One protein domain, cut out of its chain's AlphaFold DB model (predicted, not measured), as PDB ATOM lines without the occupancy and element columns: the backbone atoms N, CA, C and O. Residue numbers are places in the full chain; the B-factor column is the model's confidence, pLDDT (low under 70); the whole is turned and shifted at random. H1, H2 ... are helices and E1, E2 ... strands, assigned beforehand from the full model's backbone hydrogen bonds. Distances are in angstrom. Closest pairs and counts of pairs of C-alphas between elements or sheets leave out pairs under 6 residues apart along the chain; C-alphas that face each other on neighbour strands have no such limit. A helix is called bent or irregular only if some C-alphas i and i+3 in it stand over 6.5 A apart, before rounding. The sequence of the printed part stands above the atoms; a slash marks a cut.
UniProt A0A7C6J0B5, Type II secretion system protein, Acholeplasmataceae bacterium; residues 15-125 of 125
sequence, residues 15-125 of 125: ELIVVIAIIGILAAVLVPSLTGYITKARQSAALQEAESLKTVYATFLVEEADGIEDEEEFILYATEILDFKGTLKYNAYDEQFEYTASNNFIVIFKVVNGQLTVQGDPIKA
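AT A GLANCE: This is residues 15 to 125 of the 125 residues of the protein "Type II secretion system protein" of Acholeplasmataceae bacterium (UniProt A0A7C6J0B5). What shape do these atoms make? A very long helix, H1, bent once, makes the longest axis: its residues 15 to 38 stick out as a free arm, and its residues 39 to 61 pack slantwise over a strongly twisted sheet of four strands. A short helix, H2, packs on the edge strand E1 and on residues 53 to 60 of H1b. What is it made of? The printed part has 111 residues, with two named helices and then four named strands in the order H1 H2 E1 E2 E3 E4; the sheet runs E1 E2 E3 E4, antiparallel throughout, and the class is mixed. How compact is it? It is extended, with a radius of gyration of the C-alphas of 20.3 A and spans of 76 by 27 by 19 A, the arm making much of the length.

HOW THE PARTS SIT: How does the long helix run? By its hydrogen bonds H1, residues 15 to 63, was assigned as one helix, but it is bent: C-alphas 29 and 32 are 6.6 A apart. Its arms H1a, residues 15 to 29, and H1b, residues 32 to 63, stand at a steep tilt of 45 degrees. What does H1b meet? It is on the sheet of E1, residues 87 to 91, E2, residues 96 to 100, E3, residues 105 to 112, and E4, residues 115 to 124, at a height of 8.2 A over the sheet. It lies over E3 and E4, slantwise to the strands at 36 degrees to E3 on the local plane; its closest C-alphas to E4 are those of Gln 43 and Pro 122, 5.6 A apart. H2, residues 71 to 80, touches H1b at a steep tilt of 65 degrees, opposite ways, the closest C-alphas being those of Leu 53 and Ala 78, 7.2 A. How do the strands pair? They form a meander, each strand the antiparallel neighbour of the one before, with N 89 and O 98 at 2.9 A, N 99 and O 107 at 2.9 A, and N 110 and O 117 at 2.9 A within hydrogen-bond range. Are the helix backbones whole? Every O i to N i+4 pair is within hydrogen-bond range in H1a and H2, and 27 of 28 are in H1b.

IN THESE COORDINATES: Where do the helices lie? H1a begins at C-alpha 15, (33.601, -13.864, 128.897), and spans 22.1 A; H1b spans 47.5 A and H2 14.6 A. Where do the strands lie? E3 spans 22.3 A; E4 spans 24.2 A, bends by 67 degrees at residue 120 and ends at C-alpha 124, (52.572, 4.755, 93.485).

THE WHOLE: How large is it? The two C-alphas farthest apart are those of Glu 15 and Asp 66, 76.1 A; without the stretches that stand free, residues 15 to 38 and 62 to 67, the body spans 37 by 26 by 18 A. Is it continuous and sure? The printed part has no cut and no long link, and pLDDT is under 70 at residues 64 to 71 and 80 to 83.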
ATOM      1  N   GLU A  15      32.714 -15.033 128.823       91.75
ATOM      2  CA  GLU A  15      33.601 -13.864 128.897       91.75
ATOM      3  C   GLU A  15      34.564 -13.819 127.707       91.75
ATOM      4  O   GLU A  15      34.740 -12.764 127.102       91.75
ATOM      5  N   LEU A  16      35.125 -14.966 127.309       92.44
ATOM      6  CA  LEU A  16      36.010 -15.031 126.146       92.44
ATOM      7  C   LEU A  16      35.271 -14.671 124.845       92.44
ATOM      8  O   LEU A  16      35.790 -13.902 124.038       92.44
ATOM      9  N   ILE A  17      34.052 -15.188 124.655       95.50
ATOM     10  CA  ILE A  17      33.235 -14.948 123.454       95.50
ATOM     11  C   ILE A  17      32.862 -13.466 123.314       95.50
ATOM     12  O   ILE A  17      32.926 -12.911 122.216       95.50
ATOM     13  N   VAL A  18      32.514 -12.793 124.414       95.06
ATOM     14  CA  VAL A  18      32.200 -11.355 124.383       95.06
ATOM     15  C   VAL A  18      33.442 -10.529 124.038       95.06
ATOM     16  O   VAL A  18      33.358  -9.597 123.240       95.06
ATOM     17  N   VAL A  19      34.613 -10.893 124.572       95.56
ATOM     18  CA  VAL A  19      35.870 -10.185 124.285       95.56
ATOM     19  C   VAL A  19      36.250 -10.295 122.808       95.56
ATOM     20  O   VAL A  19      36.531  -9.274 122.179       95.56
ATOM     21  N   ILE A  20      36.203 -11.495 122.219       95.81
ATOM     22  CA  ILE A  20      36.515 -11.663 120.788       95.81
ATOM     23  C   ILE A  20      35.490 -10.956 119.893       95.81
ATOM     24  O   ILE A  20      35.868 -10.428 118.850       95.81
ATOM     25  N   ALA A  21      34.219 -10.884 120.309       95.81
ATOM     26  CA  ALA A  21      33.184 -10.162 119.572       95.81
ATOM     27  C   ALA A  21      33.470  -8.651 119.533       95.81
ATOM     28  O   ALA A  21      33.408  -8.041 118.466       95.81
ATOM     29  N   ILE A  22      33.854  -8.050 120.666       96.56
ATOM     30  CA  ILE A  22      34.219  -6.626 120.732       96.56
ATOM     31  C   ILE A  22      35.495  -6.354 119.920       96.56
ATOM     32  O   ILE A  22      35.515  -5.420 119.118       96.56
ATOM     33  N   ILE A  23      36.539  -7.183 120.069       96.31
ATOM     34  CA  ILE A  23      37.782  -7.053 119.286       96.31
ATOM     35  C   ILE A  23      37.490  -7.165 117.784       96.31
ATOM     36  O   ILE A  23      38.040  -6.390 117.006       96.31
ATOM     37  N   GLY A  24      36.594  -8.069 117.375       95.94
ATOM     38  CA  GLY A  24      36.183  -8.228 115.979       95.94
ATOM     39  C   GLY A  24      35.544  -6.967 115.393       95.94
ATOM     40  O   GLY A  24      35.917  -6.546 114.299       95.94
ATOM     41  N   ILE A  25      34.640  -6.319 116.136       95.56
ATOM     42  CA  ILE A  25      34.002  -5.061 115.709       95.56
ATOM     43  C   ILE A  25      35.039  -3.935 115.600       95.56
ATOM     44  O   ILE A  25      35.075  -3.222 114.596       95.56
ATOM     45  N   LEU A  26      35.911  -3.790 116.603       95.44
ATOM     46  CA  LEU A  26      36.960  -2.766 116.596       95.44
ATOM     47  C   LEU A  26      37.941  -2.971 115.437       95.44
ATOM     48  O   LEU A  26      38.267  -2.016 114.733       95.44
ATOM     49  N   ALA A  27      38.372  -4.211 115.196       93.50
ATOM     50  CA  ALA A  27      39.269  -4.549 114.096       93.50
ATOM     51  C   ALA A  27      38.636  -4.243 112.729       93.50
ATOM     52  O   ALA A  27      39.305  -3.675 111.867       93.50
ATOM     53  N   ALA A  28      37.346  -4.546 112.544       93.00
ATOM     54  CA  ALA A  28      36.640  -4.294 111.289       93.00
ATOM     55  C   ALA A  28      36.626  -2.805 110.897       93.00
ATOM     56  O   ALA A  28      36.781  -2.475 109.722       93.00
ATOM     57  N   VAL A  29      36.491  -1.900 111.871       91.81
ATOM     58  CA  VAL A  29      36.520  -0.446 111.631       91.81
ATOM     59  C   VAL A  29      37.957   0.084 111.523       91.81
ATOM     60  O   VAL A  29      38.234   0.987 110.732       91.81
ATOM     61  N   LEU A  30      38.889  -0.473 112.300       91.44
ATOM     62  CA  LEU A  30      40.260   0.029 112.399       91.44
ATOM     63  C   LEU A  30      41.124  -0.309 111.176       91.44
ATOM     64  O   LEU A  30      41.897   0.539 110.733       91.44
ATOM     65  N   VAL A  31      41.001  -1.518 110.618       90.12
ATOM     66  CA  VAL A  31      41.835  -1.997 109.499       90.12
ATOM     67  C   VAL A  31      41.820  -1.060 108.279       90.12
ATOM     68  O   VAL A  31      42.905  -0.631 107.876       90.12
ATOM     69  N   PRO A  32      40.666  -0.678 107.689       88.31
ATOM     70  CA  PRO A  32      40.667   0.194 106.511       88.31
ATOM     71  C   PRO A  32      41.291   1.563 106.810       88.31
ATOM     72  O   PRO A  32      42.101   2.062 106.029       88.31
ATOM     73  N   SER A  33      40.998   2.128 107.983       89.00
ATOM     74  CA  SER A  33      41.553   3.406 108.430       89.00
ATOM     75  C   SER A  33      43.083   3.351 108.545       89.00
ATOM     76  O   SER A  33      43.789   4.190 107.982       89.00
ATOM     77  N   LEU A  34      43.614   2.300 109.180       90.56
ATOM     78  CA  LEU A  34      45.052   2.097 109.360       90.56
ATOM     79  C   LEU A  34      45.801   1.973 108.026       90.56
ATOM     80  O   LEU A  34      46.871   2.561 107.873       90.56
ATOM     81  N   THR A  35      45.243   1.263 107.039       89.12
ATOM     82  CA  THR A  35      45.886   1.140 105.717       89.12
ATOM     83  C   THR A  35      46.045   2.491 105.015       89.12
ATOM     84  O   THR A  35      47.095   2.753 104.428       89.12
ATOM     85  N   GLY A  36      45.058   3.386 105.134       89.44
ATOM     86  CA  GLY A  36      45.142   4.745 104.602       89.44
ATOM     87  C   GLY A  36      46.240   5.571 105.275       89.44
ATOM     88  O   GLY A  36      47.008   6.245 104.588       89.44
ATOM     89  N   TYR A  37      46.368   5.480 106.602       91.50
ATOM     90  CA  TYR A  37      47.436   6.166 107.340       91.50
ATOM     91  C   TYR A  37      48.828   5.659 106.966       91.50
ATOM     92  O   TYR A  37      49.729   6.469 106.762       91.50
ATOM     93  N   ILE A  38      49.005   4.343 106.821       92.25
ATOM     94  CA  ILE A  38      50.285   3.756 106.400       92.25
ATOM     95  C   ILE A  38      50.662   4.246 104.997       92.25
ATOM     96  O   ILE A  38      51.816   4.603 104.767       92.25
ATOM     97  N   THR A  39      49.706   4.306 104.067       91.19
ATOM     98  CA  THR A  39      49.948   4.826 102.713       91.19
ATOM     99  C   THR A  39      50.369   6.291 102.741       91.19
ATOM    100  O   THR A  39      51.388   6.631 102.148       91.19
ATOM    101  N   LYS A  40      49.661   7.144 103.490       91.88
ATOM    102  CA  LYS A  40      50.031   8.561 103.642       91.88
ATOM    103  C   LYS A  40      51.402   8.740 104.289       91.88
ATOM    104  O   LYS A  40      52.175   9.584 103.854       91.88
ATOM    105  N   ALA A  41      51.730   7.929 105.295       93.31
ATOM    106  CA  ALA A  41      53.048   7.947 105.922       93.31
ATOM    107  C   ALA A  41      54.155   7.571 104.922       93.31
ATOM    108  O   ALA A  41      55.202   8.209 104.900       93.31
ATOM    109  N   ARG A  42      53.911   6.583 104.049       93.25
ATOM    110  CA  ARG A  42      54.843   6.221 102.968       93.25
ATOM    111  C   ARG A  42      54.976   7.331 101.927       93.25
ATOM    112  O   ARG A  42      56.097   7.673 101.573       93.25
ATOM    113  N   GLN A  43      53.873   7.940 101.493       93.88
ATOM    114  CA  GLN A  43      53.916   9.098 100.591       93.88
ATOM    115  C   GLN A  43      54.721  10.250 101.204       93.88
ATOM    116  O   GLN A  43      55.601  10.797 100.552       93.88
ATOM    117  N   SER A  44      54.491  10.564 102.481       93.31
ATOM    118  CA  SER A  44      55.251  11.597 103.189       93.31
ATOM    119  C   SER A  44      56.740  11.265 103.300       93.31
ATOM    120  O   SER A  44      57.562  12.169 103.198       93.31
ATOM    121  N   ALA A  45      57.095   9.994 103.509       91.75
ATOM    122  CA  ALA A  45      58.490   9.560 103.539       91.75
ATOM    123  C   ALA A  45      59.153   9.694 102.159       91.75
ATOM    124  O   ALA A  45      60.273  10.183 102.075       91.75
ATOM    125  N   ALA A  46      58.439   9.328 101.088       91.25
ATOM    126  CA  ALA A  46      58.918   9.503  99.719       91.25
ATOM    127  C   ALA A  46      59.145  10.983  99.402       91.25
ATOM    128  O   ALA A  46      60.194  11.340  98.886       91.25
ATOM    129  N   LEU A  47      58.202  11.851  99.782       91.44
ATOM    130  CA  LEU A  47      58.340  13.296  99.614       91.44
ATOM    131  C   LEU A  47      59.554  13.848 100.374       91.44
ATOM    132  O   LEU A  47      60.282  14.671  99.837       91.44
ATOM    133  N   GLN A  48      59.801  13.383 101.600       90.44
ATOM    134  CA  GLN A  48      60.955  13.817 102.389       90.44
ATOM    135  C   GLN A  48      62.288  13.361 101.784       90.44
ATOM    136  O   GLN A  48      63.222  14.157 101.720       90.44
ATOM    137  N   GLU A  49      62.365  12.112 101.318       87.88
ATOM    138  CA  GLU A  49      63.522  11.575 100.588       87.88
ATOM    139  C   GLU A  49      63.782  12.425  99.325       87.88
ATOM    140  O   GLU A  49      64.901  12.851  99.035       87.88
ATOM    141  N   ALA A  50      62.712  12.800  98.637       87.25
ATOM    142  CA  ALA A  50      62.769  13.619  97.444       87.25
ATOM    143  C   ALA A  50      63.188  15.088  97.741       87.25
ATOM    144  O   ALA A  50      63.990  15.667  97.016       87.25
ATOM    145  N   GLU A  51      62.727  15.708  98.830       87.00
ATOM    146  CA  GLU A  51      63.153  17.066  99.234       87.00
ATOM    147  C   GLU A  51      64.652  17.141  99.577       87.00
ATOM    148  O   GLU A  51      65.314  18.157  99.339       87.00
ATOM    149  N   SER A  52      65.240  16.052 100.077       85.88
ATOM    150  CA  SER A  52      66.694  15.994 100.238       85.88
ATOM    151  C   SER A  52      67.443  16.024  98.898       85.88
ATOM    152  O   SER A  52      68.493  16.660  98.832       85.88
ATOM    153  N   LEU A  53      66.879  15.481  97.807       84.56
ATOM    154  CA  LEU A  53      67.450  15.639  96.457       84.56
ATOM    155  C   LEU A  53      67.434  17.090  95.979       84.56
ATOM    156  O   LEU A  53      68.367  17.530  95.314       84.56
ATOM    157  N   LYS A  54      66.413  17.869  96.345       83.06
ATOM    158  CA  LYS A  54      66.388  19.304  96.038       83.06
ATOM    159  C   LYS A  54      67.531  20.048  96.728       83.06
ATOM    160  O   LYS A  54      68.151  20.920  96.124       83.06
ATOM    161  N   THR A  55      67.813  19.708  97.985       84.00
ATOM    162  CA  THR A  55      68.928  20.309  98.735       84.00
ATOM    163  C   THR A  55      70.265  19.953  98.095       84.00
ATOM    164  O   THR A  55      71.115  20.818  97.922       84.00
ATOM    165  N   VAL A  56      70.415  18.697  97.678       81.00
ATOM    166  CA  VAL A  56      71.579  18.218  96.931       81.00
ATOM    167  C   VAL A  56      71.764  18.992  95.633       81.00
ATOM    168  O   VAL A  56      72.856  19.484  95.381       81.00
ATOM    169  N   TYR A  57      70.704  19.127  94.835       79.69
ATOM    170  CA  TYR A  57      70.746  19.874  93.581       79.69
ATOM    171  C   TYR A  57      71.182  21.325  93.811       79.69
ATOM    172  O   TYR A  57      72.003  21.853  93.071       79.69
ATOM    173  N   ALA A  58      70.693  21.962  94.878       79.25
ATOM    174  CA  ALA A  58      71.118  23.310  95.236       79.25
ATOM    175  C   ALA A  58      72.605  23.381  95.630       79.25
ATOM    176  O   ALA A  58      73.274  24.330  95.235       79.25
ATOM    177  N   THR A  59      73.128  22.405  96.380       78.12
ATOM    178  CA  THR A  59      74.563  22.328  96.714       78.12
ATOM    179  C   THR A  59      75.412  22.125  95.464       78.12
ATOM    180  O   THR A  59      76.393  22.831  95.273       78.12
ATOM    181  N   PHE A  60      74.993  21.213  94.593       75.94
ATOM    182  CA  PHE A  60      75.651  20.910  93.328       75.94
ATOM    183  C   PHE A  60      75.778  22.154  92.435       75.94
ATOM    184  O   PHE A  60      76.876  22.498  92.013       75.94
ATOM    185  N   LEU A  61      74.696  22.925  92.270       75.25
ATOM    186  CA  LEU A  61      74.733  24.195  91.533       75.25
ATOM    187  C   LEU A  61      75.650  25.264  92.157       75.25
ATOM    188  O   LEU A  61      76.051  26.202  91.473       75.25
ATOM    189  N   VAL A  62      75.930  25.185  93.462       76.19
ATOM    190  CA  VAL A  62      76.818  26.129  94.163       76.19
ATOM    191  C   VAL A  62      78.283  25.712  94.048       76.19
ATOM    192  O   VAL A  62      79.148  26.579  93.927       76.19
ATOM    193  N   GLU A  63      78.568  24.411  94.121       71.06
ATOM    194  CA  GLU A  63      79.924  23.868  93.977       71.06
ATOM    195  C   GLU A  63      80.441  24.027  92.541       71.06
ATOM    196  O   GLU A  63      81.625  24.307  92.339       71.06
ATOM    197  N   GLU A  64      79.545  23.971  91.557       64.06
ATOM    198  CA  GLU A  64      79.871  24.079  90.139       64.06
ATOM    199  C   GLU A  64      79.532  25.472  89.582       64.06
ATOM    200  O   GLU A  64      78.553  25.693  88.871       64.06
ATOM    201  N   ALA A  65      80.364  26.463  89.907       53.31
ATOM    202  CA  ALA A  65      80.208  27.833  89.407       53.31
ATOM    203  C   ALA A  65      80.495  28.009  87.894       53.31
ATOM    204  O   ALA A  65      80.504  29.150  87.432       53.31
ATOM    205  N   ASP A  66      80.734  26.933  87.128       53.00
ATOM    206  CA  ASP A  66      81.181  27.002  85.722       53.00
ATOM    207  C   ASP A  66      80.379  26.129  84.737       53.00
ATOM    208  O   ASP A  66      80.868  25.762  83.673       53.00
ATOM    209  N   GLY A  67      79.106  25.871  85.049       50.00
ATOM    210  CA  GLY A  67      78.137  25.402  84.058       50.00
ATOM    211  C   GLY A  67      77.864  23.910  84.124       50.00
ATOM    212  O   GLY A  67      78.593  23.095  83.575       50.00
ATOM    213  N   ILE A  68      76.722  23.584  84.719       51.75
ATOM    214  CA  ILE A  68      76.077  22.295  84.511       51.75
ATOM    215  C   ILE A  68      74.896  22.559  83.607       51.75
ATOM    216  O   ILE A  68      73.829  22.992  84.044       51.75
ATOM    217  N   GLU A  69      75.145  22.387  82.316       57.59
ATOM    218  CA  GLU A  69      74.115  22.448  81.284       57.59
ATOM    219  C   GLU A  69      73.499  21.060  81.024       57.59
ATOM    220  O   GLU A  69      72.453  20.990  80.384       57.59
ATOM    221  N   ASP A  70      74.084  19.975  81.563       67.19
ATOM    222  CA  ASP A  70      73.676  18.593  81.277       67.19
ATOM    223  C   ASP A  70      72.990  17.891  82.463       67.19
ATOM    224  O   ASP A  70      73.560  17.631  83.524       67.19
ATOM    225  N   GLU A  71      71.726  17.525  82.254       69.56
ATOM    226  CA  GLU A  71      70.850  16.868  83.234       69.56
ATOM    227  C   GLU A  71      71.330  15.450  83.607       69.56
ATOM    228  O   GLU A  71      71.012  14.952  84.691       69.56
ATOM    229  N   GLU A  72      72.127  14.807  82.745       72.56
ATOM    230  CA  GLU A  72      72.710  13.480  82.983       72.56
ATOM    231  C   GLU A  72      73.756  13.480  84.108       72.56
ATOM    232  O   GLU A  72      73.823  12.524  84.887       72.56
ATOM    233  N   GLU A  73      74.530  14.557  84.249       71.31
ATOM    234  CA  GLU A  73      75.586  14.665  85.261       71.31
ATOM    235  C   GLU A  73      74.997  14.766  86.672       71.31
ATOM    236  O   GLU A  73      75.447  14.089  87.602       71.31
ATOM    237  N   PHE A  74      73.897  15.511  86.814       76.31
ATOM    238  CA  PHE A  74      73.140  15.556  88.062       76.31
ATOM    239  C   PHE A  74      72.560  14.188  88.438       76.31
ATOM    240  O   PHE A  74      72.618  13.792  89.604       76.31
ATOM    241  N   ILE A  75      72.003  13.451  87.471       76.75
ATOM    242  CA  ILE A  75      71.422  12.125  87.725       76.75
ATOM    243  C   ILE A  75      72.492  11.156  88.228       76.75
ATOM    244  O   ILE A  75      72.236  10.407  89.178       76.75
ATOM    245  N   LEU A  76      73.689  11.190  87.636       73.38
ATOM    246  CA  LEU A  76      74.815  10.365  88.062       73.38
ATOM    247  C   LEU A  76      75.267  10.735  89.482       73.38
ATOM    248  O   LEU A  76      75.318   9.865  90.351       73.38
ATOM    249  N   TYR A  77      75.484  12.026  89.753       74.12
ATOM    250  CA  TYR A  77      75.868  12.535  91.074       74.12
ATOM    251  C   TYR A  77      74.847  12.153  92.159       74.12
ATOM    252  O   TYR A  77      75.203  11.613  93.209       74.12
ATOM    253  N   ALA A  78      73.557  12.371  91.889       72.38
ATOM    254  CA  ALA A  78      72.466  12.062  92.808       72.38
ATOM    255  C   ALA A  78      72.346  10.558  93.109       72.38
ATOM    256  O   ALA A  78      71.999  10.183  94.232       72.38
ATOM    257  N   THR A  79      72.629   9.705  92.121       72.19
ATOM    258  CA  THR A  79      72.514   8.245  92.250       72.19
ATOM    259  C   THR A  79      73.741   7.629  92.923       72.19
ATOM    260  O   THR A  79      73.594   6.708  93.724       72.19
ATOM    261  N   GLU A  80      74.948   8.121  92.635       66.62
ATOM    262  CA  GLU A  80      76.193   7.488  93.090       66.62
ATOM    263  C   GLU A  80      76.713   8.020  94.431       66.62
ATOM    264  O   GLU A  80      77.239   7.246  95.233       66.62
ATOM    265  N   ILE A  81      76.578   9.321  94.706       59.50
ATOM    266  CA  ILE A  81      77.287   9.960  95.831       59.50
ATOM    267  C   ILE A  81      76.456   9.980  97.119       59.50
ATOM    268  O   ILE A  81      77.014  10.003  98.217       59.50
ATOM    269  N   LEU A  82      75.126   9.933  97.021       63.00
ATOM    270  CA  LEU A  82      74.239  10.198  98.162       63.00
ATOM    271  C   LEU A  82      73.552   8.970  98.757       63.00
ATOM    272  O   LEU A  82      72.750   9.127  99.675       63.00
ATOM    273  N   ASP A  83      73.868   7.766  98.268       63.81
ATOM    274  CA  ASP A  83      73.248   6.503  98.711       63.81
ATOM    275  C   ASP A  83      71.707   6.578  98.735       63.81
ATOM    276  O   ASP A  83      71.029   5.943  99.549       63.81
ATOM    277  N   PHE A  84      71.118   7.388  97.844       71.12
ATOM    278  CA  PHE A  84      69.675   7.399  97.678       71.12
ATOM    279  C   PHE A  84      69.263   6.038  97.146       71.12
ATOM    280  O   PHE A  84      69.600   5.653  96.032       71.12
ATOM    281  N   LYS A  85      68.473   5.311  97.935       75.94
ATOM    282  CA  LYS A  85      68.001   3.966  97.571       75.94
ATOM    283  C   LYS A  85      66.948   3.971  96.463       75.94
ATOM    284  O   LYS A  85      66.451   2.909  96.087       75.94
ATOM    285  N   GLY A  86      66.564   5.155  96.008       82.56
ATOM    286  CA  GLY A  86      65.631   5.362  94.918       82.56
ATOM    287  C   GLY A  86      66.298   5.386  93.546       82.56
ATOM    288  O   GLY A  86      67.489   5.146  93.392       82.56
ATOM    289  N   THR A  87      65.511   5.690  92.523       86.50
ATOM    290  CA  THR A  87      65.994   5.896  91.154       86.50
ATOM    291  C   THR A  87      65.538   7.260  90.674       86.50
ATOM    292  O   THR A  87      64.350   7.563  90.759       86.50
ATOM    293  N   LEU A  88      66.460   8.067  90.155       88.00
ATOM    294  CA  LEU A  88      66.148   9.339  89.515       88.00
ATOM    295  C   LEU A  88      66.202   9.167  87.996       88.00
ATOM    296  O   LEU A  88      67.130   8.560  87.466       88.00
ATOM    297  N   LYS A  89      65.191   9.675  87.297       88.06
ATOM    298  CA  LYS A  89      65.129   9.690  85.835       88.06
ATOM    299  C   LYS A  89      64.741  11.074  85.363       88.06
ATOM    300  O   LYS A  89      63.984  11.758  86.042       88.06
ATOM    301  N   TYR A  90      65.214  11.450  84.188       85.75
ATOM    302  CA  TYR A  90      64.752  12.645  83.507       85.75
ATOM    303  C   TYR A  90      63.837  12.261  82.343       85.75
ATOM    304  O   TYR A  90      64.145  11.354  81.565       85.75
ATOM    305  N   ASN A  91      62.696  12.934  82.243       84.00
ATOM    306  CA  ASN A  91      61.761  12.828  81.137       84.00
ATOM    307  C   ASN A  91      61.881  14.090  80.271       84.00
ATOM    308  O   ASN A  91      61.342  15.145  80.607       84.00
ATOM    309  N   ALA A  92      62.551  13.940  79.127       80.00
ATOM    310  CA  ALA A  92      62.798  15.017  78.169       80.00
ATOM    311  C   ALA A  92      61.543  15.522  77.439       80.00
ATOM    312  O   ALA A  92      61.571  16.608  76.870       80.00
ATOM    313  N   TYR A  93      60.443  14.758  77.427       82.19
ATOM    314  CA  TYR A  93      59.196  15.210  76.800       82.19
ATOM    315  C   TYR A  93      58.461  16.235  77.667       82.19
ATOM    316  O   TYR A  93      57.873  17.175  77.136       82.19
ATOM    317  N   ASP A  94      58.499  16.049  78.987       81.25
ATOM    318  CA  ASP A  94      57.760  16.866  79.956       81.25
ATOM    319  C   ASP A  94      58.659  17.840  80.745       81.25
ATOM    320  O   ASP A  94      58.147  18.607  81.571       81.25
ATOM    321  N   GLU A  95      59.975  17.812  80.488       82.75
ATOM    322  CA  GLU A  95      61.030  18.565  81.191       82.75
ATOM    323  C   GLU A  95      60.949  18.373  82.716       82.75
ATOM    324  O   GLU A  95      60.882  19.323  83.508       82.75
ATOM    325  N   GLN A  96      60.859  17.107  83.135       87.12
ATOM    326  CA  GLN A  96      60.606  16.712  84.520       87.12
ATOM    327  C   GLN A  96      61.572  15.636  84.994       87.12
ATOM    328  O   GLN A  96      61.923  14.720  84.255       87.12
ATOM    329  N   PHE A  97      61.937  15.708  86.271       88.25
ATOM    330  CA  PHE A  97      62.641  14.627  86.947       88.25
ATOM    331  C   PHE A  97      61.641  13.749  87.692       88.25
ATOM    332  O   PHE A  97      60.841  14.230  88.490       88.25
ATOM    333  N   GLU A  98      61.717  12.446  87.466       90.94
ATOM    334  CA  GLU A  98      60.948  11.437  88.174       90.94
ATOM    335  C   GLU A  98      61.851  10.732  89.178       90.94
ATOM    336  O   GLU A  98      62.765   9.987  88.815       90.94
ATOM    337  N   TYR A  99      61.585  10.959  90.461       90.69
ATOM    338  CA  TYR A  99      62.261  10.267  91.542       90.69
ATOM    339  C   TYR A  99      61.395   9.133  92.080       90.69
ATOM    340  O   TYR A  99      60.360   9.369  92.696       90.69
ATOM    341  N   THR A 100      61.826   7.892  91.888       92.12
ATOM    342  CA  THR A 100      61.213   6.712  92.505       92.12
ATOM    343  C   THR A 100      61.883   6.439  93.845       92.12
ATOM    344  O   THR A 100      63.006   5.948  93.878       92.12
ATOM    345  N   ALA A 101      61.201   6.738  94.946       89.50
ATOM    346  CA  ALA A 101      61.670   6.505  96.306       89.50
ATOM    347  C   ALA A 101      61.803   5.012  96.645       89.50
ATOM    348  O   ALA A 101      61.181   4.139  96.032       89.50
ATOM    349  N   SER A 102      62.545   4.724  97.716       86.94
ATOM    350  CA  SER A 102      62.800   3.364  98.222       86.94
ATOM    351  C   SER A 102      61.540   2.540  98.525       86.94
ATOM    352  O   SER A 102      61.549   1.308  98.500       86.94
ATOM    353  N   ASN A 103      60.425   3.212  98.808       89.81
ATOM    354  CA  ASN A 103      59.128   2.605  99.089       89.81
ATOM    355  C   ASN A 103      58.220   2.479  97.848       89.81
ATOM    356  O   ASN A 103      57.022   2.219  98.006       89.81
ATOM    357  N   ASN A 104      58.790   2.621  96.644       90.31
ATOM    358  CA  ASN A 104      58.124   2.485  95.347       90.31
ATOM    359  C   ASN A 104      57.025   3.540  95.106       90.31
ATOM    360  O   ASN A 104      55.982   3.248  94.515       90.31
ATOM    361  N   PHE A 105      57.245   4.758  95.602       93.00
ATOM    362  CA  PHE A 105      56.464   5.944  95.249       93.00
ATOM    363  C   PHE A 105      57.301   6.881  94.379       93.00
ATOM    364  O   PHE A 105      58.477   7.091  94.650       93.00
ATOM    365  N   ILE A 106      56.680   7.452  93.357       92.94
ATOM    366  CA  ILE A 106      57.254   8.415  92.428       92.94
ATOM    367  C   ILE A 106      56.901   9.824  92.897       92.94
ATOM    368  O   ILE A 106      55.732  10.133  93.139       92.94
ATOM    369  N   VAL A 107      57.912  10.676  93.000       93.25
ATOM    370  CA  VAL A 107      57.788  12.120  93.186       93.25
ATOM    371  C   VAL A 107      58.298  12.790  91.920       93.25
ATOM    372  O   VAL A 107      59.400  12.496  91.460       93.25
ATOM    373  N   ILE A 108      57.488  13.678  91.357       92.19
ATOM    374  CA  ILE A 108      57.832  14.415  90.146       92.19
ATOM    375  C   ILE A 108      58.392  15.770  90.556       92.19
ATOM    376  O   ILE A 108      57.831  16.452  91.414       92.19
ATOM    377  N   PHE A 109      59.475  16.182  89.918       90.31
ATOM    378  CA  PHE A 109      60.050  17.507  90.053       90.31
ATOM    379  C   PHE A 109      60.065  18.222  88.718       90.31
ATOM    380  O   PHE A 109      60.314  17.623  87.675       90.31
ATOM    381  N   LYS A 110      59.880  19.537  88.772       87.12
ATOM    382  CA  LYS A 110      60.123  20.438  87.651       87.12
ATOM    383  C   LYS A 110      61.150  21.489  88.042       87.12
ATOM    384  O   LYS A 110      61.121  21.989  89.167       87.12
ATOM    385  N   VAL A 111      62.014  21.863  87.104       81.56
ATOM    386  CA  VAL A 111      62.897  23.019  87.270       81.56
ATOM    387  C   VAL A 111      62.081  24.293  87.055       81.56
ATOM    388  O   VAL A 111      61.497  24.512  85.995       81.56
ATOM    389  N   VAL A 112      62.013  25.144  88.075       81.56
ATOM    390  CA  VAL A 112      61.369  26.461  88.011       81.56
ATOM    391  C   VAL A 112      62.358  27.482  88.556       81.56
ATOM    392  O   VAL A 112      62.779  27.381  89.704       81.56
ATOM    393  N   ASN A 113      62.748  28.458  87.731       80.06
ATOM    394  CA  ASN A 113      63.745  29.481  88.082       80.06
ATOM    395  C   ASN A 113      65.081  28.891  88.587       80.06
ATOM    396  O   ASN A 113      65.654  29.394  89.551       80.06
ATOM    397  N   GLY A 114      65.548  27.798  87.973       71.62
ATOM    398  CA  GLY A 114      66.798  27.130  88.363       71.62
ATOM    399  C   GLY A 114      66.712  26.320  89.661       71.62
ATOM    400  O   GLY A 114      67.738  25.925  90.199       71.62
ATOM    401  N   GLN A 115      65.510  26.070  90.190       75.69
ATOM    402  CA  GLN A 115      65.308  25.234  91.375       75.69
ATOM    403  C   GLN A 115      64.352  24.080  91.089       75.69
ATOM    404  O   GLN A 115      63.289  24.273  90.493       75.69
ATOM    405  N   LEU A 116      64.686  22.886  91.584       82.81
ATOM    406  CA  LEU A 116      63.752  21.764  91.602       82.81
ATOM    407  C   LEU A 116      62.567  22.085  92.516       82.81
ATOM    408  O   LEU A 116      62.719  22.484  93.674       82.81
ATOM    409  N   THR A 117      61.368  21.904  91.984       85.62
ATOM    410  CA  THR A 117      60.104  22.108  92.687       85.62
ATOM    411  C   THR A 117      59.248  20.863  92.525       85.62
ATOM    412  O   THR A 117      59.054  20.398  91.402       85.62
ATOM    413  N   VAL A 118      58.748  20.324  93.641       90.06
ATOM    414  CA  VAL A 118      57.850  19.162  93.642       90.06
ATOM    415  C   VAL A 118      56.567  19.494  92.881       90.06
ATOM    416  O   VAL A 118      55.962  20.550  93.084       90.06
ATOM    417  N   GLN A 119      56.146  18.574  92.021       90.75
ATOM    418  CA  GLN A 119      54.902  18.617  91.271       90.75
ATOM    419  C   GLN A 119      53.922  17.578  91.817       90.75
ATOM    420  O   GLN A 119      54.132  16.374  91.684       90.75
ATOM    421  N   GLY A 120      52.819  18.063  92.387       87.94
ATOM    422  CA  GLY A 120      51.716  17.224  92.852       87.94
ATOM    423  C   GLY A 120      52.056  16.309  94.034       87.94
ATOM    424  O   GLY A 120      53.076  16.461  94.706       87.94
ATOM    425  N   ASP A 121      51.145  15.372  94.302       89.75
ATOM    426  CA  ASP A 121      51.299  14.374  95.359       89.75
ATOM    427  C   ASP A 121      52.085  13.146  94.861       89.75
ATOM    428  O   ASP A 121      51.936  12.760  93.698       89.75
ATOM    429  N   PRO A 122      52.846  12.457  95.736       92.19
ATOM    430  CA  PRO A 122      53.546  11.230  95.373       92.19
ATOM    431  C   PRO A 122      52.606  10.135  94.851       92.19
ATOM    432  O   PRO A 122      51.608   9.771  95.493       92.19
ATOM    433  N   ILE A 123      52.980   9.547  93.719       93.12
ATOM    434  CA  ILE A 123      52.211   8.537  92.988       93.12
ATOM    435  C   ILE A 123      52.816   7.165  93.276       93.12
ATOM    436  O   ILE A 123      54.017   7.037  93.452       93.12
ATOM    437  N   LYS A 124      52.014   6.108  93.363       91.12
ATOM    438  CA  LYS A 124      52.572   4.755  93.485       91.12
ATOM    439  C   LYS A 124      53.160   4.325  92.131       91.12
ATOM    440  O   LYS A 124      52.430   4.408  91.145       91.12
ATOM    441  N   ALA A 125      54.425   3.894  92.113       83.56
ATOM    442  CA  ALA A 125      55.102   3.397  90.908       83.56
ATOM    443  C   ALA A 125      54.476   2.097  90.381       83.56
ATOM    444  O   ALA A 125      53.954   1.311  91.216       83.56
TER     445      ALA A 125